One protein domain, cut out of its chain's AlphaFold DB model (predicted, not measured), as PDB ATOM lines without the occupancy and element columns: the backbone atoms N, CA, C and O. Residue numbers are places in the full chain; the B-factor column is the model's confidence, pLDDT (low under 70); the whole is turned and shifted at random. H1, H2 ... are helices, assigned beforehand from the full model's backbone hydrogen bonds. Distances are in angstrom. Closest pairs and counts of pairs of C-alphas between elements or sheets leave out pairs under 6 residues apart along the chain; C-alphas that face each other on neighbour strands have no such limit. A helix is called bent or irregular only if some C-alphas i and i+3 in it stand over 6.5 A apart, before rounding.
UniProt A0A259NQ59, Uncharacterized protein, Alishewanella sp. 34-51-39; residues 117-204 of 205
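This is residues 117 to 204 of the 205 residues of an uncharacterized protein of Alishewanella sp. 34-51-39 (UniProt A0A259NQ59). Three helices, H1, H3 and H4, form a small bundle in which H3 and H4 make a helical hairpin beside H1. H5 lies across one end of it, packing on the first parts of H1 and H3, and the short H2 packs on H1 and H3 away from H4. The printed part has 88 residues with five named helices, H1 to H5 in chain order, and no named strand: all helix. It is compact, with a radius of gyration of the C-alphas of 12.1 A and spans of 36 by 27 by 15 A.

H1, residues 117 to 134, begins at C-alpha 117 (39.433, -35.700, -49.207) and is 24.9 A long. It is irregular, with C-alphas 119 and 122 7.2 A apart, and has a kink of 33 degrees near residue 124. H2 is residues 143 to 151. H3, residues 157 to 171, is 20.7 A long, and H4, residues 176 to 188, 18.1 A. H5, residues 192 to 202, ends at C-alpha 202 (40.730, -43.366, -44.347).

H1 touches H3 with residues 125 to 130 alone, closest at the C-alphas of Val 129 and Ile 163, 6.2 A. H3 and H4 touch, closest at C-alphas 166 and 179, 5.8 A, opposite ways at a shallow tilt of 34.8 degrees, only just short of steep. H3 and H5 stand about perpendicular, at 87 degrees. H2 is apart from H4 and H5. Every O i to N i+4 pair is within hydrogen-bond range in H3, H4 and H5, against 10 of 14 in H1 and 4 of 5 in H2.

The farthest C-alphas, of Gly 138 and Ala 192, are 37.3 A apart. The printed part has no cut and no long link. Residues 117 to 119 are under pLDDT 70.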
ATOM      1  N   ALA A 117      39.065 -34.601 -50.091       61.50
ATOM      2  CA  ALA A 117      39.433 -35.700 -49.207       61.50
ATOM      3  C   ALA A 117      40.962 -35.877 -49.053       61.50
ATOM      4  O   ALA A 117      41.453 -36.145 -47.960       61.50
ATOM      5  N   HIS A 118      41.760 -35.665 -50.107       61.50
ATOM      6  CA  HIS A 118      43.224 -35.742 -50.006       61.50
ATOM      7  C   HIS A 118      43.822 -34.648 -49.112       61.50
ATOM      8  O   HIS A 118      44.860 -34.870 -48.485       61.50
ATOM      9  N   LEU A 119      43.192 -33.471 -49.046       60.72
ATOM     10  CA  LEU A 119      43.685 -32.369 -48.223       60.72
ATOM     11  C   LEU A 119      43.212 -32.478 -46.767       60.72
ATOM     12  O   LEU A 119      43.963 -32.105 -45.863       60.72
ATOM     13  N   THR A 120      42.014 -33.021 -46.525       72.38
ATOM     14  CA  THR A 120      41.439 -33.172 -45.174       72.38
ATOM     15  C   THR A 120      41.954 -34.389 -44.412       72.38
ATOM     16  O   THR A 120      41.887 -34.388 -43.186       72.38
ATOM     17  N   ALA A 121      42.519 -35.401 -45.085       81.38
ATOM     18  CA  ALA A 121      42.871 -36.686 -44.468       81.38
ATOM     19  C   ALA A 121      43.728 -36.569 -43.192       81.38
ATOM     20  O   ALA A 121      43.492 -37.280 -42.221       81.38
ATOM     21  N   CYS A 122      44.698 -35.645 -43.146       85.19
ATOM     22  CA  CYS A 122      45.481 -35.406 -41.927       85.19
ATOM     23  C   CYS A 122      44.630 -34.860 -40.770       85.19
ATOM     24  O   CYS A 122      44.839 -35.252 -39.622       85.19
ATOM     25  N   GLY A 123      43.712 -33.935 -41.060       80.19
ATOM     26  CA  GLY A 123      42.825 -33.315 -40.073       80.19
ATOM     27  C   GLY A 123      41.807 -34.308 -39.536       80.19
ATOM     28  O   GLY A 123      41.718 -34.509 -38.322       80.19
ATOM     29  N   ASP A 124      41.120 -34.989 -40.447       81.31
ATOM     30  CA  ASP A 124      40.086 -35.960 -40.112       81.31
ATOM     31  C   ASP A 124      40.679 -37.145 -39.354       81.31
ATOM     32  O   ASP A 124      40.224 -37.455 -38.254       81.31
ATOM     33  N   MET A 125      41.770 -37.733 -39.861       88.75
ATOM     34  CA  MET A 125      42.424 -38.848 -39.180       88.75
ATOM     35  C   MET A 125      42.897 -38.442 -37.787       88.75
ATOM     36  O   MET A 125      42.675 -39.174 -36.825       88.75
ATOM     37  N   THR A 126      43.532 -37.278 -37.639       86.00
ATOM     38  CA  THR A 126      44.011 -36.835 -36.323       86.00
ATOM     39  C   THR A 126      42.854 -36.637 -35.344       86.00
ATOM     40  O   THR A 126      42.952 -37.042 -34.183       86.00
ATOM     41  N   THR A 127      41.743 -36.072 -35.817       82.25
ATOM     42  CA  THR A 127      40.517 -35.922 -35.030       82.25
ATOM     43  C   THR A 127      39.984 -37.286 -34.596       82.25
ATOM     44  O   THR A 127      39.753 -37.494 -33.404       82.25
ATOM     45  N   THR A 128      39.880 -38.245 -35.522       88.19
ATOM     46  CA  THR A 128      39.463 -39.624 -35.233       88.19
ATOM     47  C   THR A 128      40.361 -40.282 -34.191       88.19
ATOM     48  O   THR A 128      39.860 -40.867 -33.230       88.19
ATOM     49  N   VAL A 129      41.686 -40.168 -34.329       90.56
ATOM     50  CA  VAL A 129      42.641 -40.741 -33.370       90.56
ATOM     51  C   VAL A 129      42.428 -40.162 -31.970       90.56
ATOM     52  O   VAL A 129      42.362 -40.914 -31.000       90.56
ATOM     53  N   VAL A 130      42.281 -38.841 -31.845       86.38
ATOM     54  CA  VAL A 130      42.114 -38.188 -30.537       86.38
ATOM     55  C   VAL A 130      40.764 -38.518 -29.907       86.38
ATOM     56  O   VAL A 130      40.717 -38.885 -28.734       86.38
ATOM     57  N   GLN A 131      39.677 -38.481 -30.681       85.88
ATOM     58  CA  GLN A 131      38.346 -38.882 -30.212       85.88
ATOM     59  C   GLN A 131      38.307 -40.348 -29.761       85.88
ATOM     60  O   GLN A 131      37.580 -40.697 -28.830       85.88
ATOM     61  N   SER A 132      39.133 -41.205 -30.363       91.12
ATOM     62  CA  SER A 132      39.207 -42.623 -30.009       91.12
ATOM     63  C   SER A 132      39.812 -42.889 -28.630       91.12
ATOM     64  O   SER A 132      39.628 -43.986 -28.103       91.12
ATOM     65  N   PHE A 133      40.489 -41.919 -27.998       90.25
ATOM     66  CA  PHE A 133      40.921 -42.083 -26.606       90.25
ATOM     67  C   PHE A 133      39.729 -42.204 -25.654       90.25
ATOM     68  O   PHE A 133      39.733 -43.095 -24.810       90.25
ATOM     69  N   ALA A 134      38.689 -41.388 -25.847       87.44
ATOM     70  CA  ALA A 134      37.484 -41.423 -25.020       87.44
ATOM     71  C   ALA A 134      36.720 -42.754 -25.149       87.44
ATOM     72  O   ALA A 134      36.077 -43.206 -24.206       87.44
ATOM     73  N   LEU A 135      36.824 -43.432 -26.299       86.94
ATOM     74  CA  LEU A 135      36.218 -44.754 -26.513       86.94
ATOM     75  C   LEU A 135      36.879 -45.864 -25.679       86.94
ATOM     76  O   LEU A 135      36.295 -46.933 -25.502       86.94
ATOM     77  N   LEU A 136      38.086 -45.617 -25.169       87.75
ATOM     78  CA  LEU A 136      38.840 -46.541 -24.325       87.75
ATOM     79  C   LEU A 136      38.844 -46.136 -22.847       87.75
ATOM     80  O   LEU A 136      39.540 -46.773 -22.051       87.75
ATOM     81  N   ASP A 137      38.070 -45.124 -22.454       84.75
ATOM     82  CA  ASP A 137      37.973 -44.723 -21.053       84.75
ATOM     83  C   ASP A 137      37.470 -45.886 -20.185       84.75
ATOM     84  O   ASP A 137      36.452 -46.527 -20.451       84.75
ATOM     85  N   GLY A 138      38.228 -46.191 -19.129       81.75
ATOM     86  CA  GLY A 138      37.965 -47.334 -18.249       81.75
ATOM     87  C   GLY A 138      38.505 -48.680 -18.749       81.75
ATOM     88  O   GLY A 138      38.359 -49.678 -18.042       81.75
ATOM     89  N   GLN A 139      39.169 -48.730 -19.909       87.81
ATOM     90  CA  GLN A 139      39.894 -49.906 -20.397       87.81
ATOM     91  C   GLN A 139      41.418 -49.695 -20.360       87.81
ATOM     92  O   GLN A 139      41.900 -48.562 -20.374       87.81
ATOM     93  N   PRO A 140      42.225 -50.775 -20.341       88.19
ATOM     94  CA  PRO A 140      43.666 -50.655 -20.515       88.19
ATOM     95  C   PRO A 140      44.007 -50.063 -21.889       88.19
ATOM     96  O   PRO A 140      43.762 -50.686 -22.930       88.19
ATOM     97  N   LEU A 141      44.628 -48.882 -21.889       91.94
ATOM     98  CA  LEU A 141      45.134 -48.244 -23.100       91.94
ATOM     99  C   LEU A 141      46.410 -48.957 -23.574       91.94
ATOM    100  O   LEU A 141      47.526 -48.618 -23.177       91.94
ATOM    101  N   THR A 142      46.239 -49.951 -24.442       95.62
ATOM    102  CA  THR A 142      47.332 -50.617 -25.162       95.62
ATOM    103  C   THR A 142      47.324 -50.201 -26.628       95.62
ATOM    104  O   THR A 142      46.273 -49.871 -27.177       95.62
ATOM    105  N   LEU A 143      48.484 -50.262 -27.291       95.56
ATOM    106  CA  LEU A 143      48.568 -49.948 -28.719       95.56
ATOM    107  C   LEU A 143      47.662 -50.867 -29.554       95.56
ATOM    108  O   LEU A 143      47.091 -50.424 -30.544       95.56
ATOM    109  N   SER A 144      47.512 -52.131 -29.146       94.69
ATOM    110  CA  SER A 144      46.639 -53.093 -29.824       94.69
ATOM    111  C   SER A 144      45.172 -52.674 -29.747       94.69
ATOM    112  O   SER A 144      44.516 -52.589 -30.777       94.69
ATOM    113  N   ASN A 145      44.672 -52.354 -28.549       94.00
ATOM    114  CA  ASN A 145      43.275 -51.946 -28.372       94.00
ATOM    115  C   ASN A 145      42.991 -50.610 -29.064       94.00
ATOM    116  O   ASN A 145      41.940 -50.439 -29.671       94.00
ATOM    117  N   PHE A 146      43.945 -49.680 -29.014       95.69
ATOM    118  CA  PHE A 146      43.804 -48.388 -29.674       95.69
ATOM    119  C   PHE A 146      43.763 -48.507 -31.198       95.69
ATOM    120  O   PHE A 146      42.927 -47.876 -31.834       95.69
ATOM    121  N   LYS A 147      44.587 -49.383 -31.783       95.94
ATOM    122  CA  LYS A 147      44.469 -49.733 -33.204       95.94
ATOM    123  C   LYS A 147      43.119 -50.369 -33.519       95.94
ATOM    124  O   LYS A 147      42.458 -49.926 -34.450       95.94
ATOM    125  N   ALA A 148      42.698 -51.347 -32.720       94.31
ATOM    126  CA  ALA A 148      41.457 -52.081 -32.953       94.31
ATOM    127  C   ALA A 148      40.214 -51.173 -32.946       94.31
ATOM    128  O   ALA A 148      39.313 -51.375 -33.752       94.31
ATOM    129  N   VAL A 149      40.175 -50.142 -32.096       94.75
ATOM    130  CA  VAL A 149      39.064 -49.171 -32.071       94.75
ATOM    131  C   VAL A 149      38.984 -48.323 -33.345       94.75
ATOM    132  O   VAL A 149      37.896 -47.893 -33.714       94.75
ATOM    133  N   ILE A 150      40.111 -48.087 -34.019       94.62
ATOM    134  CA  ILE A 150      40.190 -47.156 -35.152       94.62
ATOM    135  C   ILE A 150      40.113 -47.887 -36.495       94.62
ATOM    136  O   ILE A 150      39.433 -47.424 -37.404       94.62
ATOM    137  N   ILE A 151      40.822 -49.009 -36.635       95.00
ATOM    138  CA  ILE A 151      40.944 -49.752 -37.903       95.00
ATOM    139  C   ILE A 151      40.585 -51.237 -37.778       95.00
ATOM    140  O   ILE A 151      40.751 -51.986 -38.737       95.00
ATOM    141  N   GLY A 152      40.129 -51.698 -36.609       92.50
ATOM    142  CA  GLY A 152      39.844 -53.115 -36.382       92.50
ATOM    143  C   GLY A 152      41.053 -54.003 -36.687       92.50
ATOM    144  O   GLY A 152      42.143 -53.791 -36.155       92.50
ATOM    145  N   GLU A 153      40.841 -54.980 -37.569       90.94
ATOM    146  CA  GLU A 153      41.861 -55.922 -38.060       90.94
ATOM    147  C   GLU A 153      42.417 -55.531 -39.445       90.94
ATOM    148  O   GLU A 153      43.174 -56.286 -40.063       90.94
ATOM    149  N   GLU A 154      42.027 -54.371 -39.980       93.56
ATOM    150  CA  GLU A 154      42.413 -53.948 -41.324       93.56
ATOM    151  C   GLU A 154      43.885 -53.523 -41.404       93.56
ATOM    152  O   GLU A 154      44.452 -52.902 -40.500       93.56
ATOM    153  N   GLN A 155      44.517 -53.805 -42.547       93.50
ATOM    154  CA  GLN A 155      45.876 -53.346 -42.826       93.50
ATOM    155  C   GLN A 155      45.854 -51.944 -43.429       93.50
ATOM    156  O   GLN A 155      45.887 -51.776 -44.645       93.50
ATOM    157  N   LYS A 156      45.838 -50.940 -42.550       96.06
ATOM    158  CA  LYS A 156      45.911 -49.518 -42.910       96.06
ATOM    159  C   LYS A 156      47.235 -48.918 -42.414       96.06
ATOM    160  O   LYS A 156      47.287 -48.394 -41.295       96.06
ATOM    161  N   PRO A 157      48.362 -49.119 -43.130       95.88
ATOM    162  CA  PRO A 157      49.687 -48.732 -42.650       95.88
ATOM    163  C   PRO A 157      49.887 -47.218 -42.486       95.88
ATOM    164  O   PRO A 157      50.559 -46.830 -41.527       95.88
ATOM    165  N   ALA A 158      49.309 -46.361 -43.335       95.56
ATOM    166  CA  ALA A 158      49.394 -44.909 -43.156       95.56
ATOM    167  C   ALA A 158      48.609 -44.452 -41.915       95.56
ATOM    168  O   ALA A 158      49.146 -43.720 -41.078       95.56
ATOM    169  N   ILE A 159      47.393 -44.974 -41.719       96.75
ATOM    170  CA  ILE A 159      46.615 -44.733 -40.494       96.75
ATOM    171  C   ILE A 159      47.358 -45.266 -39.264       96.75
ATOM    172  O   ILE A 159      47.482 -44.576 -38.252       96.75
ATOM    173  N   THR A 160      47.923 -46.472 -39.356       97.25
ATOM    174  CA  THR A 160      48.681 -47.106 -38.268       97.25
ATOM    175  C   THR A 160      49.831 -46.227 -37.785       97.25
ATOM    176  O   THR A 160      50.074 -46.167 -36.578       97.25
ATOM    177  N   GLN A 161      50.532 -45.533 -38.686       97.06
ATOM    178  CA  GLN A 161      51.596 -44.609 -38.292       97.06
ATOM    179  C   GLN A 161      51.065 -43.450 -37.440       97.06
ATOM    180  O   GLN A 161      51.661 -43.137 -36.408       97.06
ATOM    181  N   LEU A 162      49.924 -42.860 -37.812       96.88
ATOM    182  CA  LEU A 162      49.302 -41.778 -37.037       96.88
ATOM    183  C   LEU A 162      48.771 -42.263 -35.684       96.88
ATOM    184  O   LEU A 162      48.964 -41.585 -34.674       96.88
ATOM    185  N   ILE A 163      48.204 -43.471 -35.630       97.56
ATOM    186  CA  ILE A 163      47.790 -44.113 -34.373       97.56
ATOM    187  C   ILE A 163      48.989 -44.289 -33.437       97.56
ATOM    188  O   ILE A 163      48.909 -43.948 -32.259       97.56
ATOM    189  N   VAL A 164      50.110 -44.815 -33.944       97.62
ATOM    190  CA  VAL A 164      51.328 -45.031 -33.146       97.62
ATOM    191  C   VAL A 164      51.884 -43.705 -32.628       97.62
ATOM    192  O   VAL A 164      52.241 -43.622 -31.452       97.62
ATOM    193  N   GLN A 165      51.920 -42.668 -33.468       97.12
ATOM    194  CA  GLN A 165      52.374 -41.337 -33.067       97.12
ATOM    195  C   GLN A 165      51.533 -40.787 -31.908       97.12
ATOM    196  O   GLN A 165      52.075 -40.444 -30.856       97.12
ATOM    197  N   ALA A 166      50.209 -40.766 -32.058       95.88
ATOM    198  CA  ALA A 166      49.318 -40.264 -31.019       95.88
ATOM    199  C   ALA A 166      49.351 -41.116 -29.744       95.88
ATOM    200  O   ALA A 166      49.341 -40.575 -28.638       95.88
ATOM    201  N   PHE A 167      49.432 -42.443 -29.884       97.31
ATOM    202  CA  PHE A 167      49.573 -43.356 -28.753       97.31
ATOM    203  C   PHE A 167      50.827 -43.032 -27.940       97.31
ATOM    204  O   PHE A 167      50.747 -42.888 -26.722       97.31
ATOM    205  N   ASN A 168      51.974 -42.860 -28.603       97.69
ATOM    206  CA  ASN A 168      53.229 -42.519 -27.936       97.69
ATOM    207  C   ASN A 168      53.128 -41.184 -27.189       97.69
ATOM    208  O   ASN A 168      53.582 -41.090 -26.050       97.69
ATOM    209  N   LEU A 169      52.488 -40.175 -27.787       96.88
ATOM    210  CA  LEU A 169      52.245 -38.888 -27.129       96.88
ATOM    211  C   LEU A 169      51.337 -39.040 -25.895       96.88
ATOM    212  O   LEU A 169      51.635 -38.480 -24.839       96.88
ATOM    213  N   LYS A 170      50.281 -39.861 -25.973       95.06
ATOM    214  CA  LYS A 170      49.415 -40.170 -24.821       95.06
ATOM    215  C   LYS A 170      50.185 -40.877 -23.702       95.06
ATOM    216  O   LYS A 170      50.023 -40.518 -22.540       95.06
ATOM    217  N   GLN A 171      51.070 -41.822 -24.033       94.94
ATOM    218  CA  GLN A 171      51.935 -42.499 -23.050       94.94
ATOM    219  C   GLN A 171      52.934 -41.543 -22.376       94.94
ATOM    220  O   GLN A 171      53.326 -41.765 -21.234       94.94
ATOM    221  N   GLN A 172      53.314 -40.453 -23.047       96.19
ATOM    222  CA  GLN A 172      54.139 -39.381 -22.475       96.19
ATOM    223  C   GLN A 172      53.341 -38.409 -21.586       96.19
ATOM    224  O   GLN A 172      53.895 -37.416 -21.115       96.19
ATOM    225  N   GLY A 173      52.047 -38.659 -21.358       93.00
ATOM    226  CA  GLY A 173      51.184 -37.813 -20.533       93.00
ATOM    227  C   GLY A 173      50.752 -36.513 -21.211       93.00
ATOM    228  O   GLY A 173      50.333 -35.583 -20.523       93.00
ATOM    229  N   GLN A 174      50.860 -36.420 -22.542       92.38
ATOM    230  CA  GLN A 174      50.364 -35.260 -23.279       92.38
ATOM    231  C   GLN A 174      48.834 -35.167 -23.183       92.38
ATOM    232  O   GLN A 174      48.125 -36.177 -23.194       92.38
ATOM    233  N   LEU A 175      48.329 -33.936 -23.110       88.69
ATOM    234  CA  LEU A 175      46.897 -33.658 -23.192       88.69
ATOM    235  C   LEU A 175      46.393 -33.903 -24.618       88.69
ATOM    236  O   LEU A 175      47.143 -33.761 -25.578       88.69
ATOM    237  N   GLU A 176      45.111 -34.228 -24.767       85.75
ATOM    238  CA  GLU A 176      44.496 -34.540 -26.068       85.75
ATOM    239  C   GLU A 176      44.622 -33.414 -27.090       85.75
ATOM    240  O   GLU A 176      44.877 -33.680 -28.262       85.75
ATOM    241  N   THR A 177      44.557 -32.164 -26.635       79.94
ATOM    242  CA  THR A 177      44.822 -30.988 -27.468       79.94
ATOM    243  C   THR A 177      46.247 -30.997 -28.022       79.94
ATOM    244  O   THR A 177      46.442 -30.853 -29.223       79.94
ATOM    245  N   ALA A 178      47.250 -31.266 -27.185       83.75
ATOM    246  CA  ALA A 178      48.643 -31.361 -27.618       83.75
ATOM    247  C   ALA A 178      48.905 -32.590 -28.507       83.75
ATOM    248  O   ALA A 178      49.737 -32.525 -29.415       83.75
ATOM    249  N   ILE A 179      48.208 -33.707 -28.263       89.62
ATOM    250  CA  ILE A 179      48.297 -34.910 -29.102       89.62
ATOM    251  C   ILE A 179      47.746 -34.622 -30.495       89.62
ATOM    252  O   ILE A 179      48.390 -34.992 -31.478       89.62
ATOM    253  N   LEU A 180      46.598 -33.944 -30.580       84.50
ATOM    254  CA  LEU A 180      46.026 -33.504 -31.846       84.50
ATOM    255  C   LEU A 180      47.041 -32.680 -32.635       84.50
ATOM    256  O   LEU A 180      47.388 -33.036 -33.757       84.50
ATOM    257  N   GLU A 181      47.567 -31.613 -32.044       79.62
ATOM    258  CA  GLU A 181      48.450 -30.695 -32.766       79.62
ATOM    259  C   GLU A 181      49.711 -31.378 -33.277       79.62
ATOM    260  O   GLU A 181      50.096 -31.215 -34.434       79.62
ATOM    261  N   GLN A 182      50.345 -32.179 -32.422       88.00
ATOM    262  CA  GLN A 182      51.588 -32.855 -32.770       88.00
ATOM    263  C   GLN A 182      51.364 -33.968 -33.795       88.00
ATOM    264  O   GLN A 182      52.200 -34.153 -34.677       88.00
ATOM    265  N   THR A 183      50.240 -34.684 -33.725       90.75
ATOM    266  CA  THR A 183      49.901 -35.730 -34.704       90.75
ATOM    267  C   THR A 183      49.537 -35.116 -36.052       90.75
ATOM    268  O   THR A 183      50.001 -35.595 -37.089       90.75
ATOM    269  N   PHE A 184      48.798 -34.006 -36.053       86.81
ATOM    270  CA  PHE A 184      48.492 -33.279 -37.276       86.81
ATOM    271  C   PHE A 184      49.759 -32.704 -37.918       86.81
ATOM    272  O   PHE A 184      49.989 -32.900 -39.112       86.81
ATOM    273  N   ALA A 185      50.608 -32.026 -37.138       84.88
ATOM    274  CA  ALA A 185      51.869 -31.476 -37.628       84.88
ATOM    275  C   ALA A 185      52.778 -32.581 -38.181       84.88
ATOM    276  O   ALA A 185      53.349 -32.423 -39.262       84.88
ATOM    277  N   TYR A 186      52.848 -33.722 -37.489       91.00
ATOM    278  CA  TYR A 186      53.544 -34.912 -37.969       91.00
ATOM    279  C   TYR A 186      52.996 -35.381 -39.322       91.00
ATOM    280  O   TYR A 186      53.785 -35.613 -40.235       91.00
ATOM    281  N   CYS A 187      51.670 -35.465 -39.482       90.25
ATOM    282  CA  CYS A 187      51.031 -35.832 -40.749       90.25
ATOM    283  C   CYS A 187      51.340 -34.827 -41.865       90.25
ATOM    284  O   CYS A 187      51.674 -35.209 -42.985       90.25
ATOM    285  N   GLN A 188      51.290 -33.527 -41.567       83.75
ATOM    286  CA  GLN A 188      51.565 -32.483 -42.554       83.75
ATOM    287  C   GLN A 188      53.012 -32.465 -43.039       83.75
ATOM    288  O   GLN A 188      53.259 -32.058 -44.175       83.75
ATOM    289  N   GLN A 189      53.953 -32.917 -42.216       86.94
ATOM    290  CA  GLN A 189      55.361 -33.048 -42.589       86.94
ATOM    291  C   GLN A 189      55.645 -34.303 -43.429       86.94
ATOM    292  O   GLN A 189      56.742 -34.418 -43.974       86.94
ATOM    293  N   GLN A 190      54.685 -35.227 -43.558       89.81
ATOM    294  CA  GLN A 190      54.833 -36.395 -44.423       89.81
ATOM    295  C   GLN A 190      54.769 -36.021 -45.908       89.81
ATOM    296  O   GLN A 190      54.299 -34.944 -46.291       89.81
ATOM    297  N   SER A 191      55.235 -36.941 -46.754       87.50
ATOM    298  CA  SER A 191      55.243 -36.759 -48.204       87.50
ATOM    299  C   SER A 191      53.829 -36.710 -48.797       87.50
ATOM    300  O   SER A 191      52.849 -37.122 -48.170       87.50
ATOM    301  N   ALA A 192      53.716 -36.211 -50.030       82.75
ATOM    302  CA  ALA A 192      52.447 -36.191 -50.751       82.75
ATOM    303  C   ALA A 192      51.898 -37.614 -50.962       82.75
ATOM    304  O   ALA A 192      50.704 -37.840 -50.785       82.75
ATOM    305  N   GLU A 193      52.774 -38.583 -51.242       88.31
ATOM    306  CA  GLU A 193      52.416 -39.994 -51.418       88.31
ATOM    307  C   GLU A 193      51.842 -40.590 -50.131       88.31
ATOM    308  O   GLU A 193      50.837 -41.296 -50.176       88.31
ATOM    309  N   PHE A 194      52.429 -40.266 -48.971       91.44
ATOM    310  CA  PHE A 194      51.876 -40.686 -47.685       91.44
ATOM    311  C   PHE A 194      50.472 -40.119 -47.476       91.44
ATOM    312  O   PHE A 194      49.570 -40.855 -47.093       91.44
ATOM    313  N   LYS A 195      50.268 -38.819 -47.726       86.06
ATOM    314  CA  LYS A 195      48.956 -38.178 -47.537       86.06
ATOM    315  C   LYS A 195      47.911 -38.736 -48.502       86.06
ATOM    316  O   LYS A 195      46.767 -38.937 -48.106       86.06
ATOM    317  N   GLN A 196      48.311 -39.050 -49.733       85.25
ATOM    318  CA  GLN A 196      47.452 -39.718 -50.708       85.25
ATOM    319  C   GLN A 196      47.064 -41.124 -50.240       85.25
ATOM    320  O   GLN A 196      45.892 -41.489 -50.289       85.25
ATOM    321  N   GLN A 197      48.029 -41.899 -49.741       90.69
ATOM    322  CA  GLN A 197      47.763 -43.214 -49.173       90.69
ATOM    323  C   GLN A 197      46.870 -43.127 -47.930       90.69
ATOM    324  O   GLN A 197      45.934 -43.908 -47.796       90.69
ATOM    325  N   LEU A 198      47.121 -42.161 -47.043       91.69
ATOM    326  CA  LEU A 198      46.300 -41.916 -45.863       91.69
ATOM    327  C   LEU A 198      44.849 -41.640 -46.250       91.69
ATOM    328  O   LEU A 198      43.947 -42.235 -45.671       91.69
ATOM    329  N   ALA A 199      44.626 -40.772 -47.236       86.44
ATOM    330  CA  ALA A 199      43.287 -40.486 -47.730       86.44
ATOM    331  C   ALA A 199      42.625 -41.746 -48.311       86.44
ATOM    332  O   ALA A 199      41.476 -42.038 -47.989       86.44
ATOM    333  N   ALA A 200      43.360 -42.530 -49.105       87.88
ATOM    334  CA  ALA A 200      42.854 -43.785 -49.653       87.88
ATOM    335  C   ALA A 200      42.477 -44.797 -48.556       87.88
ATOM    336  O   ALA A 200      41.464 -45.471 -48.675       87.88
ATOM    337  N   GLU A 201      43.256 -44.893 -47.478       92.31
ATOM    338  CA  GLU A 201      42.962 -45.783 -46.349       92.31
ATOM    339  C   GLU A 201      41.791 -45.284 -45.488       92.31
ATOM    340  O   GLU A 201      40.997 -46.094 -45.001       92.31
ATOM    341  N   PHE A 202      41.697 -43.971 -45.265       88.19
ATOM    342  CA  PHE A 202      40.730 -43.366 -44.347       88.19
ATOM    343  C   PHE A 202      39.323 -43.268 -44.943       88.19
ATOM    344  O   PHE A 202      38.354 -43.513 -44.232       88.19
ATOM    345  N   TYR A 203      39.211 -42.966 -46.239       82.75
ATOM    346  CA  TYR A 203      37.922 -42.838 -46.930       82.75
ATOM    347  C   TYR A 203      37.530 -44.075 -47.753       82.75
ATOM    348  O   TYR A 203      36.533 -44.026 -48.469       82.75
ATOM    349  N   ALA A 204      38.298 -45.168 -47.688       78.25
ATOM    350  CA  ALA A 204      37.852 -46.446 -48.238       78.25
ATOM    351  C   ALA A 204      36.638 -46.955 -47.444       78.25
ATOM    352  O   ALA A 204      36.745 -47.152 -46.231       78.25
TER     353      ALA A 204